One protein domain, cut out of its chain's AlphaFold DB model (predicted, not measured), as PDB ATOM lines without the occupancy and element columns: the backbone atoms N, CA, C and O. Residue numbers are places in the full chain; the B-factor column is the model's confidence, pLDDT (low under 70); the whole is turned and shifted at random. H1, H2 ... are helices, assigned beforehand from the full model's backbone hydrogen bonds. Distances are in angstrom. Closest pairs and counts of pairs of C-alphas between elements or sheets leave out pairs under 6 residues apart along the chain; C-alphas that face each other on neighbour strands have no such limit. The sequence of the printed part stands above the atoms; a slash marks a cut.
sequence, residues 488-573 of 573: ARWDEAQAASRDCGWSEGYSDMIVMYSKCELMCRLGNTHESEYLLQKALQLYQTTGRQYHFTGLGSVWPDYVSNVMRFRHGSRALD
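AT A GLANCE: This is residues 488 to 573 of the 573 residues of an uncharacterized protein of Zopfia rhizophila CBS 207.26 (UniProt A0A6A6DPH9). H3, the longest helix, packs side by side with H2, which is the middle of the domain; H1 and H4 pack on opposite sides of H2, their lines running nearly along it. A long loop leads from H3 over to H4, and a short tail follows H4. The printed part has 86 residues with four named helices, in the order H1, H2, H3, H4, and no named strand; the class is all helix. It is compact, with a radius of gyration of the C-alphas of 12.3 A, and only just rounded, spanning 35 by 24 by 20 A.

IN THESE COORDINATES: H3, residues 525 to 542, is 25.4 A long and begins with C-alpha 525 at (8.651, 12.966, 36.441). H2, residues 506 to 521, is 22.9 A long. H1, residues 488 to 499, begins with C-alpha 488 at (23.770, 22.389, 31.899). H4, residues 554 to 567, is 20.0 A long and ends with C-alpha 567 at (6.484, 17.056, 46.261).

HOW THE PARTS SIT: H2 is the hub, touching three helices; the packing is mostly aligned, with shallow tilts. H3 and H2 form a helical hairpin, at 21 degrees and opposite ways; their closest C-alphas, Cys 516 and Ser 528, are 4.4 A apart. H1 and H2 form another, at 15 degrees, with closest C-alphas Trp 490 and Val 511 at 6.2 A. H4 touches H2 with residues 510 to 517 of H2 alone, the same way at 29 degrees; the closest C-alphas, Glu 517 and Met 563, are 6.3 A apart. H1 is apart from H3 and H4, and H3 is apart from H4. In H1, H2, H3 and H4 every O i to N i+4 pair is within hydrogen-bond range.

THE WHOLE: The C-alphas farthest apart, Gly 501 and Gly 568, are 36.7 A apart. The printed part has no cut and ends at the chain's last residue, Asp 573. The link from H3 to H4, 11 residues, is long. Mean pLDDT of the printed part is 88.2; residues 565 to 573, of which 565 to 567 belong to H4, are under 70.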
ATOM      1  N   ALA A 488      22.584  22.290  32.749       97.75
ATOM      2  CA  ALA A 488      23.770  22.389  31.899       97.75
ATOM      3  C   ALA A 488      25.069  22.477  32.723       97.75
ATOM      4  O   ALA A 488      26.040  21.773  32.445       97.75
ATOM      5  N   ARG A 489      25.080  23.280  33.795       97.62
ATOM      6  CA  ARG A 489      26.238  23.382  34.699       97.62
ATOM      7  C   ARG A 489      26.493  22.095  35.488       97.62
ATOM      8  O   ARG A 489      27.650  21.742  35.713       97.62
ATOM      9  N   TRP A 490      25.449  21.364  35.879       97.94
ATOM     10  CA  TRP A 490      25.606  20.049  36.506       97.94
ATOM     11  C   TRP A 490      26.172  19.002  35.542       97.94
ATOM     12  O   TRP A 490      26.987  18.182  35.967       97.94
ATOM     13  N   ASP A 491      25.821  19.054  34.257       97.62
ATOM     14  CA  ASP A 491      26.418  18.193  33.227       97.62
ATOM     15  C   ASP A 491      27.912  18.495  33.033       97.62
ATOM     16  O   ASP A 491      28.738  17.578  32.978       97.62
ATOM     17  N   GLU A 492      28.293  19.776  33.021       96.75
ATOM     18  CA  GLU A 492      29.701  20.192  32.994       96.75
ATOM     19  C   GLU A 492      30.463  19.725  34.243       96.75
ATOM     20  O   GLU A 492      31.586  19.217  34.138       96.75
ATOM     21  N   ALA A 493      29.858  19.854  35.429       96.62
ATOM     22  CA  ALA A 493      30.431  19.348  36.672       96.62
ATOM     23  C   ALA A 493      30.604  17.820  36.621       96.62
ATOM     24  O   ALA A 493      31.661  17.309  36.992       96.62
ATOM     25  N   GLN A 494      29.628  17.080  36.088       95.75
ATOM     26  CA  GLN A 494      29.738  15.631  35.920       95.75
ATOM     27  C   GLN A 494      30.886  15.249  34.979       95.75
ATOM     28  O   GLN A 494      31.671  14.350  35.287       95.75
ATOM     29  N   ALA A 495      31.035  15.950  33.853       93.88
ATOM     30  CA  ALA A 495      32.157  15.740  32.943       93.88
ATOM     31  C   ALA A 495      33.507  16.011  33.636       93.88
ATOM     32  O   ALA A 495      34.434  15.208  33.533       93.88
ATOM     33  N   ALA A 496      33.607  17.088  34.421       93.31
ATOM     34  CA  ALA A 496      34.819  17.411  35.172       93.31
ATOM     35  C   ALA A 496      35.148  16.392  36.284       93.31
ATOM     36  O   ALA A 496      36.326  16.161  36.568       93.31
ATOM     37  N   SER A 497      34.135  15.766  36.894       92.50
ATOM     38  CA  SER A 497      34.311  14.636  37.821       92.50
ATOM     39  C   SER A 497      34.988  13.452  37.116       92.50
ATOM     40  O   SER A 497      36.006  12.938  37.585       92.50
ATOM     41  N   ARG A 498      34.515  13.092  35.915       90.50
ATOM     42  CA  ARG A 498      35.104  12.016  35.097       90.50
ATOM     43  C   ARG A 498      36.548  12.318  34.694       90.50
ATOM     44  O   ARG A 498      37.401  11.436  34.768       90.50
ATOM     45  N   ASP A 499      36.867  13.574  34.376       88.69
ATOM     46  CA  ASP A 499      38.240  14.003  34.061       88.69
ATOM     47  C   ASP A 499      39.225  13.798  35.225       88.69
ATOM     48  O   ASP A 499      40.444  13.695  35.004       88.69
ATOM     49  N   CYS A 500      38.725  13.755  36.467       85.19
ATOM     50  CA  CYS A 500      39.520  13.455  37.658       85.19
ATOM     51  C   CYS A 500      39.901  11.969  37.765       85.19
ATOM     52  O   CYS A 500      40.803  11.645  38.542       85.19
ATOM     53  N   GLY A 501      39.276  11.093  36.968       83.19
ATOM     54  CA  GLY A 501      39.457   9.644  37.029       83.19
ATOM     55  C   GLY A 501      38.817   9.016  38.266       83.19
ATOM     56  O   GLY A 501      39.296   7.991  38.741       83.19
ATOM     57  N   TRP A 502      37.794   9.661  38.831       85.31
ATOM     58  CA  TRP A 502      37.030   9.100  39.938       85.31
ATOM     59  C   TRP A 502      36.108   7.995  39.432       85.31
ATOM     60  O   TRP A 502      35.524   8.106  38.354       85.31
ATOM     61  N   SER A 503      35.999   6.921  40.212       85.38
ATOM     62  CA  SER A 503      34.928   5.948  40.030       85.38
ATOM     63  C   SER A 503      33.587   6.605  40.332       85.38
ATOM     64  O   SER A 503      33.529   7.564  41.106       85.38
ATOM     65  N   GLU A 504      32.519   6.055  39.761       88.38
ATOM     66  CA  GLU A 504      31.164   6.488  40.088       88.38
ATOM     67  C   GLU A 504      30.958   6.413  41.607       88.38
ATOM     68  O   GLU A 504      31.236   5.387  42.235       88.38
ATOM     69  N   GLY A 505      30.559   7.530  42.211       91.31
ATOM     70  CA  GLY A 505      30.488   7.624  43.664       91.31
ATOM     71  C   GLY A 505      29.720   8.838  44.169       91.31
ATOM     72  O   GLY A 505      28.772   9.291  43.531       91.31
ATOM     73  N   TYR A 506      30.121   9.392  45.319       92.44
ATOM     74  CA  TYR A 506      29.377  10.478  45.972       92.44
ATOM     75  C   TYR A 506      29.249  11.741  45.106       92.44
ATOM     76  O   TYR A 506      28.223  12.417  45.135       92.44
ATOM     77  N   SER A 507      30.268  12.060  44.300       93.56
ATOM     78  CA  SER A 507      30.212  13.161  43.329       93.56
ATOM     79  C   SER A 507      29.119  12.960  42.281       93.56
ATOM     80  O   SER A 507      28.428  13.911  41.929       93.56
ATOM     81  N   ASP A 508      28.940  11.736  41.792       94.56
ATOM     82  CA  ASP A 508      27.894  11.405  40.823       94.56
ATOM     83  C   ASP A 508      26.527  11.382  41.497       94.56
ATOM     84  O   ASP A 508      25.570  11.937  40.960       94.56
ATOM     85  N   MET A 509      26.467  10.842  42.716       95.44
ATOM     86  CA  MET A 509      25.269  10.854  43.547       95.44
ATOM     87  C   MET A 509      24.737  12.275  43.726       95.44
ATOM     88  O   MET A 509      23.579  12.531  43.402       95.44
ATOM     89  N   ILE A 510      25.573  13.221  44.173       96.12
ATOM     90  CA  ILE A 510      25.105  14.584  44.454       96.12
ATOM     91  C   ILE A 510      24.677  15.324  43.182       96.12
ATOM     92  O   ILE A 510      23.719  16.097  43.215       96.12
ATOM     93  N   VAL A 511      25.335  15.054  42.050       96.81
ATOM     94  CA  VAL A 511      24.930  15.579  40.739       96.81
ATOM     95  C   VAL A 511      23.557  15.029  40.355       96.81
ATOM     96  O   VAL A 511      22.658  15.806  40.043       96.81
ATOM     97  N   MET A 512      23.363  13.708  40.406       96.12
ATOM     98  CA  MET A 512      22.088  13.066  40.062       96.12
ATOM     99  C   MET A 512      20.960  13.530  40.982       96.12
ATOM    100  O   MET A 512      19.878  13.853  40.499       96.12
ATOM    101  N   TYR A 513      21.230  13.644  42.283       95.75
ATOM    102  CA  TYR A 513      20.265  14.131  43.262       95.75
ATOM    103  C   TYR A 513      19.851  15.584  42.985       95.75
ATOM    104  O   TYR A 513      18.666  15.913  42.988       95.75
ATOM    105  N   SER A 514      20.814  16.439  42.639       96.88
ATOM    106  CA  SER A 514      20.546  17.833  42.268       96.88
ATOM    107  C   SER A 514      19.768  17.938  40.951       96.88
ATOM    108  O   SER A 514      18.855  18.752  40.839       96.88
ATOM    109  N   LYS A 515      20.096  17.106  39.953       97.25
ATOM    110  CA  LYS A 515      19.377  17.052  38.671       97.25
ATOM    111  C   LYS A 515      17.957  16.507  38.823       97.25
ATOM    112  O   LYS A 515      17.068  17.002  38.143       97.25
ATOM    113  N   CYS A 516      17.731  15.534  39.708       95.69
ATOM    114  CA  CYS A 516      16.398  15.014  40.023       95.69
ATOM    115  C   CYS A 516      15.458  16.149  40.449       95.69
ATOM    116  O   CYS A 516      14.380  16.308  39.878       95.69
ATOM    117  N   GLU A 517      15.904  17.003  41.374       94.00
ATOM    118  CA  GLU A 517      15.111  18.148  41.837       94.00
ATOM    119  C   GLU A 517      14.735  19.074  40.671       94.00
ATOM    120  O   GLU A 517      13.571  19.442  40.502       94.00
ATOM    121  N   LEU A 518      15.705  19.375  39.807       95.06
ATOM    122  CA  LEU A 518      15.500  20.234  38.645       95.06
ATOM    123  C   LEU A 518      14.548  19.603  37.617       95.06
ATOM    124  O   LEU A 518      13.724  20.307  37.036       95.06
ATOM    125  N   MET A 519      14.615  18.285  37.412       94.38
ATOM    126  CA  MET A 519      13.690  17.561  36.532       94.38
ATOM    127  C   MET A 519      12.263  17.567  37.083       94.38
ATOM    128  O   MET A 519      11.323  17.780  36.315       94.38
ATOM    129  N   CYS A 520      12.092  17.443  38.405       90.56
ATOM    130  CA  CYS A 520      10.801  17.669  39.054       90.56
ATOM    131  C   CYS A 520      10.262  19.079  38.773       90.56
ATOM    132  O   CYS A 520       9.096  19.217  38.401       90.56
ATOM    133  N   ARG A 521      11.098  20.127  38.881       89.38
ATOM    134  CA  ARG A 521      10.687  21.515  38.567       89.38
ATOM    135  C   ARG A 521      10.225  21.693  37.125       89.38
ATOM    136  O   ARG A 521       9.342  22.502  36.869       89.38
ATOM    137  N   LEU A 522      10.833  20.962  36.197       93.19
ATOM    138  CA  LEU A 522      10.484  20.993  34.777       93.19
ATOM    139  C   LEU A 522       9.286  20.090  34.429       93.19
ATOM    140  O   LEU A 522       8.892  20.036  33.268       93.19
ATOM    141  N   GLY A 523       8.710  19.379  35.405       91.88
ATOM    142  CA  GLY A 523       7.591  18.458  35.194       91.88
ATOM    143  C   GLY A 523       7.979  17.127  34.540       91.88
ATOM    144  O   GLY A 523       7.098  16.356  34.166       91.88
ATOM    145  N   ASN A 524       9.276  16.825  34.409       93.31
ATOM    146  CA  ASN A 524       9.757  15.565  33.845       93.31
ATOM    147  C   ASN A 524       9.886  14.499  34.944       93.31
ATOM    148  O   ASN A 524      10.968  14.235  35.473       93.31
ATOM    149  N   THR A 525       8.751  13.909  35.318       89.56
ATOM    150  CA  THR A 525       8.651  12.966  36.441       89.56
ATOM    151  C   THR A 525       9.402  11.658  36.200       89.56
ATOM    152  O   THR A 525      10.031  11.153  37.125       89.56
ATOM    153  N   HIS A 526       9.399  11.138  34.968       92.06
ATOM    154  CA  HIS A 526      10.068   9.878  34.634       92.06
ATOM    155  C   HIS A 526      11.592   9.975  34.779       92.06
ATOM    156  O   HIS A 526      12.210   9.152  35.455       92.06
ATOM    157  N   GLU A 527      12.197  11.017  34.199       94.38
ATOM    158  CA  GLU A 527      13.639  11.249  34.323       94.38
ATOM    159  C   GLU A 527      14.025  11.549  35.776       94.38
ATOM    160  O   GLU A 527      15.056  11.086  36.264       94.38
ATOM    161  N   SER A 528      13.179  12.292  36.495       93.50
ATOM    162  CA  SER A 528      13.394  12.574  37.912       93.50
ATOM    163  C   SER A 528      13.441  11.298  38.759       93.50
ATOM    164  O   SER A 528      14.374  11.118  39.543       93.50
ATOM    165  N   GLU A 529      12.483  10.385  38.573       92.44
ATOM    166  CA  GLU A 529      12.432   9.122  39.311       92.44
ATOM    167  C   GLU A 529      13.653   8.242  39.014       92.44
ATOM    168  O   GLU A 529      14.264   7.693  39.935       92.44
ATOM    169  N   TYR A 530      14.068   8.172  37.746       95.88
ATOM    170  CA  TYR A 530      15.282   7.464  37.344       95.88
ATOM    171  C   TYR A 530      16.540   8.019  38.029       95.88
ATOM    172  O   TYR A 530      17.339   7.263  38.594       95.88
ATOM    173  N   LEU A 531      16.713   9.345  38.015       96.19
ATOM    174  CA  LEU A 531      17.848  10.013  38.654       96.19
ATOM    175  C   LEU A 531      17.848   9.808  40.172       96.19
ATOM    176  O   LEU A 531      18.908   9.574  40.753       96.19
ATOM    177  N   LEU A 532      16.673   9.851  40.809       94.00
ATOM    178  CA  LEU A 532      16.535   9.603  42.240       94.00
ATOM    179  C   LEU A 532      16.941   8.175  42.605       94.00
ATOM    180  O   LEU A 532      17.724   7.985  43.534       94.00
ATOM    181  N   GLN A 533      16.453   7.170  41.873       94.62
ATOM    182  CA  GLN A 533      16.800   5.767  42.125       94.62
ATOM    183  C   GLN A 533      18.311   5.533  42.017       94.62
ATOM    184  O   GLN A 533      18.902   4.902  42.896       94.62
ATOM    185  N   LYS A 534      18.955   6.105  40.994       95.50
ATOM    186  CA  LYS A 534      20.414   6.041  40.852       95.50
ATOM    187  C   LYS A 534      21.153   6.745  41.985       95.50
ATOM    188  O   LYS A 534      22.103   6.186  42.529       95.50
ATOM    189  N   ALA A 535      20.713   7.943  42.371       95.44
ATOM    190  CA  ALA A 535      21.309   8.666  43.489       95.44
ATOM    191  C   ALA A 535      21.207   7.856  44.794       95.44
ATOM    192  O   ALA A 535      22.197   7.717  45.509       95.44
ATOM    193  N   LEU A 536      20.053   7.241  45.070       93.81
ATOM    194  CA  LEU A 536      19.856   6.383  46.242       93.81
ATOM    195  C   LEU A 536      20.775   5.155  46.224       93.81
ATOM    196  O   LEU A 536      21.388   4.840  47.244       93.81
ATOM    197  N   GLN A 537      20.923   4.491  45.075       94.81
ATOM    198  CA  GLN A 537      21.827   3.347  44.927       94.81
ATOM    199  C   GLN A 537      23.290   3.736  45.201       94.81
ATOM    200  O   GLN A 537      24.010   3.034  45.916       94.81
ATOM    201  N   LEU A 538      23.736   4.878  44.672       94.38
ATOM    202  CA  LEU A 538      25.083   5.386  44.934       94.38
ATOM    203  C   LEU A 538      25.257   5.812  46.395       94.38
ATOM    204  O   LEU A 538      26.300   5.548  46.990       94.38
ATOM    205  N   TYR A 539      24.244   6.421  47.009       94.06
ATOM    206  CA  TYR A 539      24.296   6.812  48.418       94.06
ATOM    207  C   TYR A 539      24.418   5.600  49.350       94.06
ATOM    208  O   TYR A 539      25.215   5.630  50.282       94.06
ATOM    209  N   GLN A 540      23.715   4.499  49.063       92.69
ATOM    210  CA  GLN A 540      23.817   3.255  49.839       92.69
ATOM    211  C   GLN A 540      25.234   2.671  49.859       92.69
ATOM    212  O   GLN A 540      25.637   2.067  50.850       92.69
ATOM    213  N   THR A 541      25.989   2.840  48.773       90.62
ATOM    214  CA  THR A 541      27.353   2.299  48.659       90.62
ATOM    215  C   THR A 541      28.418   3.266  49.164       90.62
ATOM    216  O   THR A 541      29.419   2.832  49.730       90.62
ATOM    217  N   THR A 542      28.219   4.571  48.976       89.56
ATOM    218  CA  THR A 542      29.240   5.589  49.271       89.56
ATOM    219  C   THR A 542      29.044   6.322  50.590       89.56
ATOM    220  O   THR A 542      30.011   6.888  51.110       89.56
ATOM    221  N   GLY A 543      27.824   6.309  51.133       90.88
ATOM    222  CA  GLY A 543      27.430   7.106  52.287       90.88
ATOM    223  C   GLY A 543      27.557   8.610  52.042       90.88
ATOM    224  O   GLY A 543      27.764   9.076  50.923       90.88
ATOM    225  N   ARG A 544      27.448   9.398  53.112       91.31
ATOM    226  CA  ARG A 544      27.661  10.850  53.071       91.31
ATOM    227  C   ARG A 544      29.158  11.169  53.097       91.31
ATOM    228  O   ARG A 544      29.867  10.683  53.974       91.31
ATOM    229  N   GLN A 545      29.643  11.989  52.160       91.06
ATOM    230  CA  GLN A 545      31.066  12.350  52.065       91.06
ATOM    231  C   GLN A 545      31.290  13.863  52.129       91.06
ATOM    232  O   GLN A 545      30.611  14.631  51.454       91.06
ATOM    233  N   TYR A 546      32.315  14.294  52.870       91.56
ATOM    234  CA  TYR A 546      32.591  15.713  53.154       91.56
ATOM    235  C   TYR A 546      33.869  16.240  52.477       91.56
ATOM    236  O   TYR A 546      34.490  17.211  52.916       91.56
ATOM    237  N   HIS A 547      34.300  15.599  51.385       84.88
ATOM    238  CA  HIS A 547      35.526  15.975  50.672       84.88
ATOM    239  C   HIS A 547      35.468  17.378  50.055       84.88
ATOM    240  O   HIS A 547      36.471  18.105  50.053       84.88
ATOM    241  N   PHE A 548      34.290  17.777  49.574       86.38
ATOM    242  CA  PHE A 548      34.035  19.090  48.992       86.38
ATOM    243  C   PHE A 548      33.197  19.923  49.952       86.38
ATOM    244  O   PHE A 548      32.141  19.482  50.400       86.38
ATOM    245  N   THR A 549      33.680  21.131  50.238       85.56
ATOM    246  CA  THR A 549      32.998  22.102  51.098       85.56
ATOM    247  C   THR A 549      31.574  22.322  50.578       85.56
ATOM    248  O   THR A 549      31.393  22.619  49.398       85.56
ATOM    249  N   GLY A 550      30.566  22.120  51.424       87.69
ATOM    250  CA  GLY A 550      29.149  22.342  51.104       87.69
ATOM    251  C   GLY A 550      28.414  21.178  50.445       87.69
ATOM    252  O   GLY A 550      27.247  20.954  50.763       87.69
ATOM    253  N   LEU A 551      29.072  20.392  49.581       91.56
ATOM    254  CA  LEU A 551      28.424  19.269  48.872       91.56
ATOM    255  C   LEU A 551      28.153  18.060  49.773       91.56
ATOM    256  O   LEU A 551      27.290  17.237  49.474       91.56
ATOM    257  N   GLY A 552      28.907  17.935  50.862       90.50
ATOM    258  CA  GLY A 552      28.692  16.914  51.882       90.50
ATOM    259  C   GLY A 552      27.695  17.318  52.955       90.50
ATOM    260  O   GLY A 552      27.253  16.476  53.718       90.50
ATOM    261  N   SER A 553      27.352  18.595  53.062       91.00
ATOM    262  CA  SER A 553      26.763  19.186  54.264       91.00
ATOM    263  C   SER A 553      25.494  19.962  53.919       91.00
ATOM    264  O   SER A 553      24.443  19.357  53.761       91.00
ATOM    265  N   VAL A 554      25.578  21.279  53.743       91.81
ATOM    266  CA  VAL A 554      24.416  22.148  53.565       91.81
ATOM    267  C   VAL A 554      23.643  21.858  52.276       91.81
ATOM    268  O   VAL A 554      22.425  22.004  52.259       91.81
ATOM    269  N   TRP A 555      24.316  21.442  51.198       95.19
ATOM    270  CA  TRP A 555      23.672  21.290  49.892       95.19
ATOM    271  C   TRP A 555      22.705  20.093  49.799       95.19
ATOM    272  O   TRP A 555      21.558  20.319  49.414       95.19
ATOM    273  N   PRO A 556      23.081  18.851  50.177       93.19
ATOM    274  CA  PRO A 556      22.132  17.734  50.222       93.19
ATOM    275  C   PRO A 556      20.889  18.039  51.064       93.19
ATOM    276  O   PRO A 556      19.772  17.730  50.647       93.19
ATOM    277  N   ASP A 557      21.078  18.685  52.219       91.69
ATOM    278  CA  ASP A 557      19.986  19.047  53.124       91.69
ATOM    279  C   ASP A 557      19.073  20.103  52.477       91.69
ATOM    280  O   ASP A 557      17.849  19.991  52.538       91.69
ATOM    281  N   TYR A 558      19.659  21.098  51.799       92.38
ATOM    282  CA  TYR A 558      18.917  22.098  51.031       92.38
ATOM    283  C   TYR A 558      18.038  21.438  49.967       92.38
ATOM    284  O   TYR A 558      16.821  21.612  49.991       92.38
ATOM    285  N   VAL A 559      18.631  20.631  49.077       91.94
ATOM    286  CA  VAL A 559      17.911  19.945  47.990       91.94
ATOM    287  C   VAL A 559      16.799  19.053  48.547       91.94
ATOM    288  O   VAL A 559      15.672  19.092  48.053       91.94
ATOM    289  N   SER A 560      17.080  18.317  49.626       89.12
ATOM    290  CA  SER A 560      16.098  17.474  50.315       89.12
ATOM    291  C   SER A 560      14.902  18.279  50.820       89.12
ATOM    292  O   SER A 560      13.755  17.885  50.606       89.12
ATOM    293  N   ASN A 561      15.148  19.429  51.451       85.81
ATOM    294  CA  ASN A 561      14.087  20.314  51.928       85.81
ATOM    295  C   ASN A 561      13.243  20.859  50.774       85.81
ATOM    296  O   ASN A 561      12.016  20.910  50.889       85.81
ATOM    297  N   VAL A 562      13.869  21.201  49.643       84.12
ATOM    298  CA  VAL A 562      13.145  21.657  48.450       84.12
ATOM    299  C   VAL A 562      12.215  20.575  47.916       84.12
ATOM    300  O   VAL A 562      11.035  20.838  47.669       84.12
ATOM    301  N   MET A 563      12.726  19.349  47.783       82.62
ATOM    302  CA  MET A 563      11.936  18.211  47.325       82.62
ATOM    303  C   MET A 563      10.760  17.923  48.271       82.62
ATOM    304  O   MET A 563       9.634  17.739  47.804       82.62
ATOM    305  N   ARG A 564      10.983  17.945  49.596       80.44
ATOM    306  CA  ARG A 564       9.927  17.729  50.607       80.44
ATOM    307  C   ARG A 564       8.829  18.785  50.515       80.44
ATOM    308  O   ARG A 564       7.654  18.428  50.478       80.44
ATOM    309  N   PHE A 565       9.206  20.063  50.445       69.88
ATOM    310  CA  PHE A 565       8.260  21.180  50.413       69.88
ATOM    311  C   PHE A 565       7.380  21.171  49.156       69.88
ATOM    312  O   PHE A 565       6.213  21.549  49.217       69.88
ATOM    313  N   ARG A 566       7.922  20.734  48.012       64.44
ATOM    314  CA  ARG A 566       7.223  20.798  46.718       64.44
ATOM    315  C   ARG A 566       6.500  19.512  46.320       64.44
ATOM    316  O   ARG A 566       5.553  19.593  45.541       64.44
ATOM    317  N   HIS A 567       6.923  18.346  46.817       58.25
ATOM    318  CA  HIS A 567       6.484  17.056  46.261       58.25
ATOM    319  C   HIS A 567       6.032  16.003  47.282       58.25
ATOM    320  O   HIS A 567       5.609  14.925  46.873       58.25
ATOM    321  N   GLY A 568       6.079  16.274  48.594       51.47
ATOM    322  CA  GLY A 568       5.457  15.407  49.606       51.47
ATOM    323  C   GLY A 568       5.937  13.941  49.644       51.47
ATOM    324  O   GLY A 568       5.187  13.080  50.099       51.47
ATOM    325  N   SER A 569       7.145  13.607  49.161       50.25
ATOM    326  CA  SER A 569       7.669  12.225  49.152       50.25
ATOM    327  C   SER A 569       9.203  12.102  49.227       50.25
ATOM    328  O   SER A 569       9.928  13.009  48.828       50.25
ATOM    329  N   ARG A 570       9.632  10.948  49.781       49.44
ATOM    330  CA  ARG A 570      10.976  10.336  49.965       49.44
ATOM    331  C   ARG A 570      12.198  11.211  49.634       49.44
ATOM    332  O   ARG A 570      12.700  11.199  48.515       49.44
ATOM    333  N   ALA A 571      12.727  11.885  50.649       53.41
ATOM    334  CA  ALA A 571      14.047  12.510  50.607       53.41
ATOM    335  C   ALA A 571      15.129  11.571  51.168       53.41
ATOM    336  O   ALA A 571      14.804  10.569  51.804       53.41
ATOM    337  N   LEU A 572      16.401  11.913  50.943       49.47
ATOM    338  CA  LEU A 572      17.516  11.319  51.680       49.47
ATOM    339  C   LEU A 572      17.365  11.706  53.168       49.47
ATOM    340  O   LEU A 572      17.163  12.887  53.464       49.47
ATOM    341  N   ASP A 573      17.404  10.720  54.064       47.91
ATOM    342  CA  ASP A 573      17.641  10.900  55.507       47.91
ATOM    343  C   ASP A 573      19.053  10.398  55.837       47.91
ATOM    344  O   ASP A 573      19.439   9.317  55.319       47.91
TER     345      ASP A 573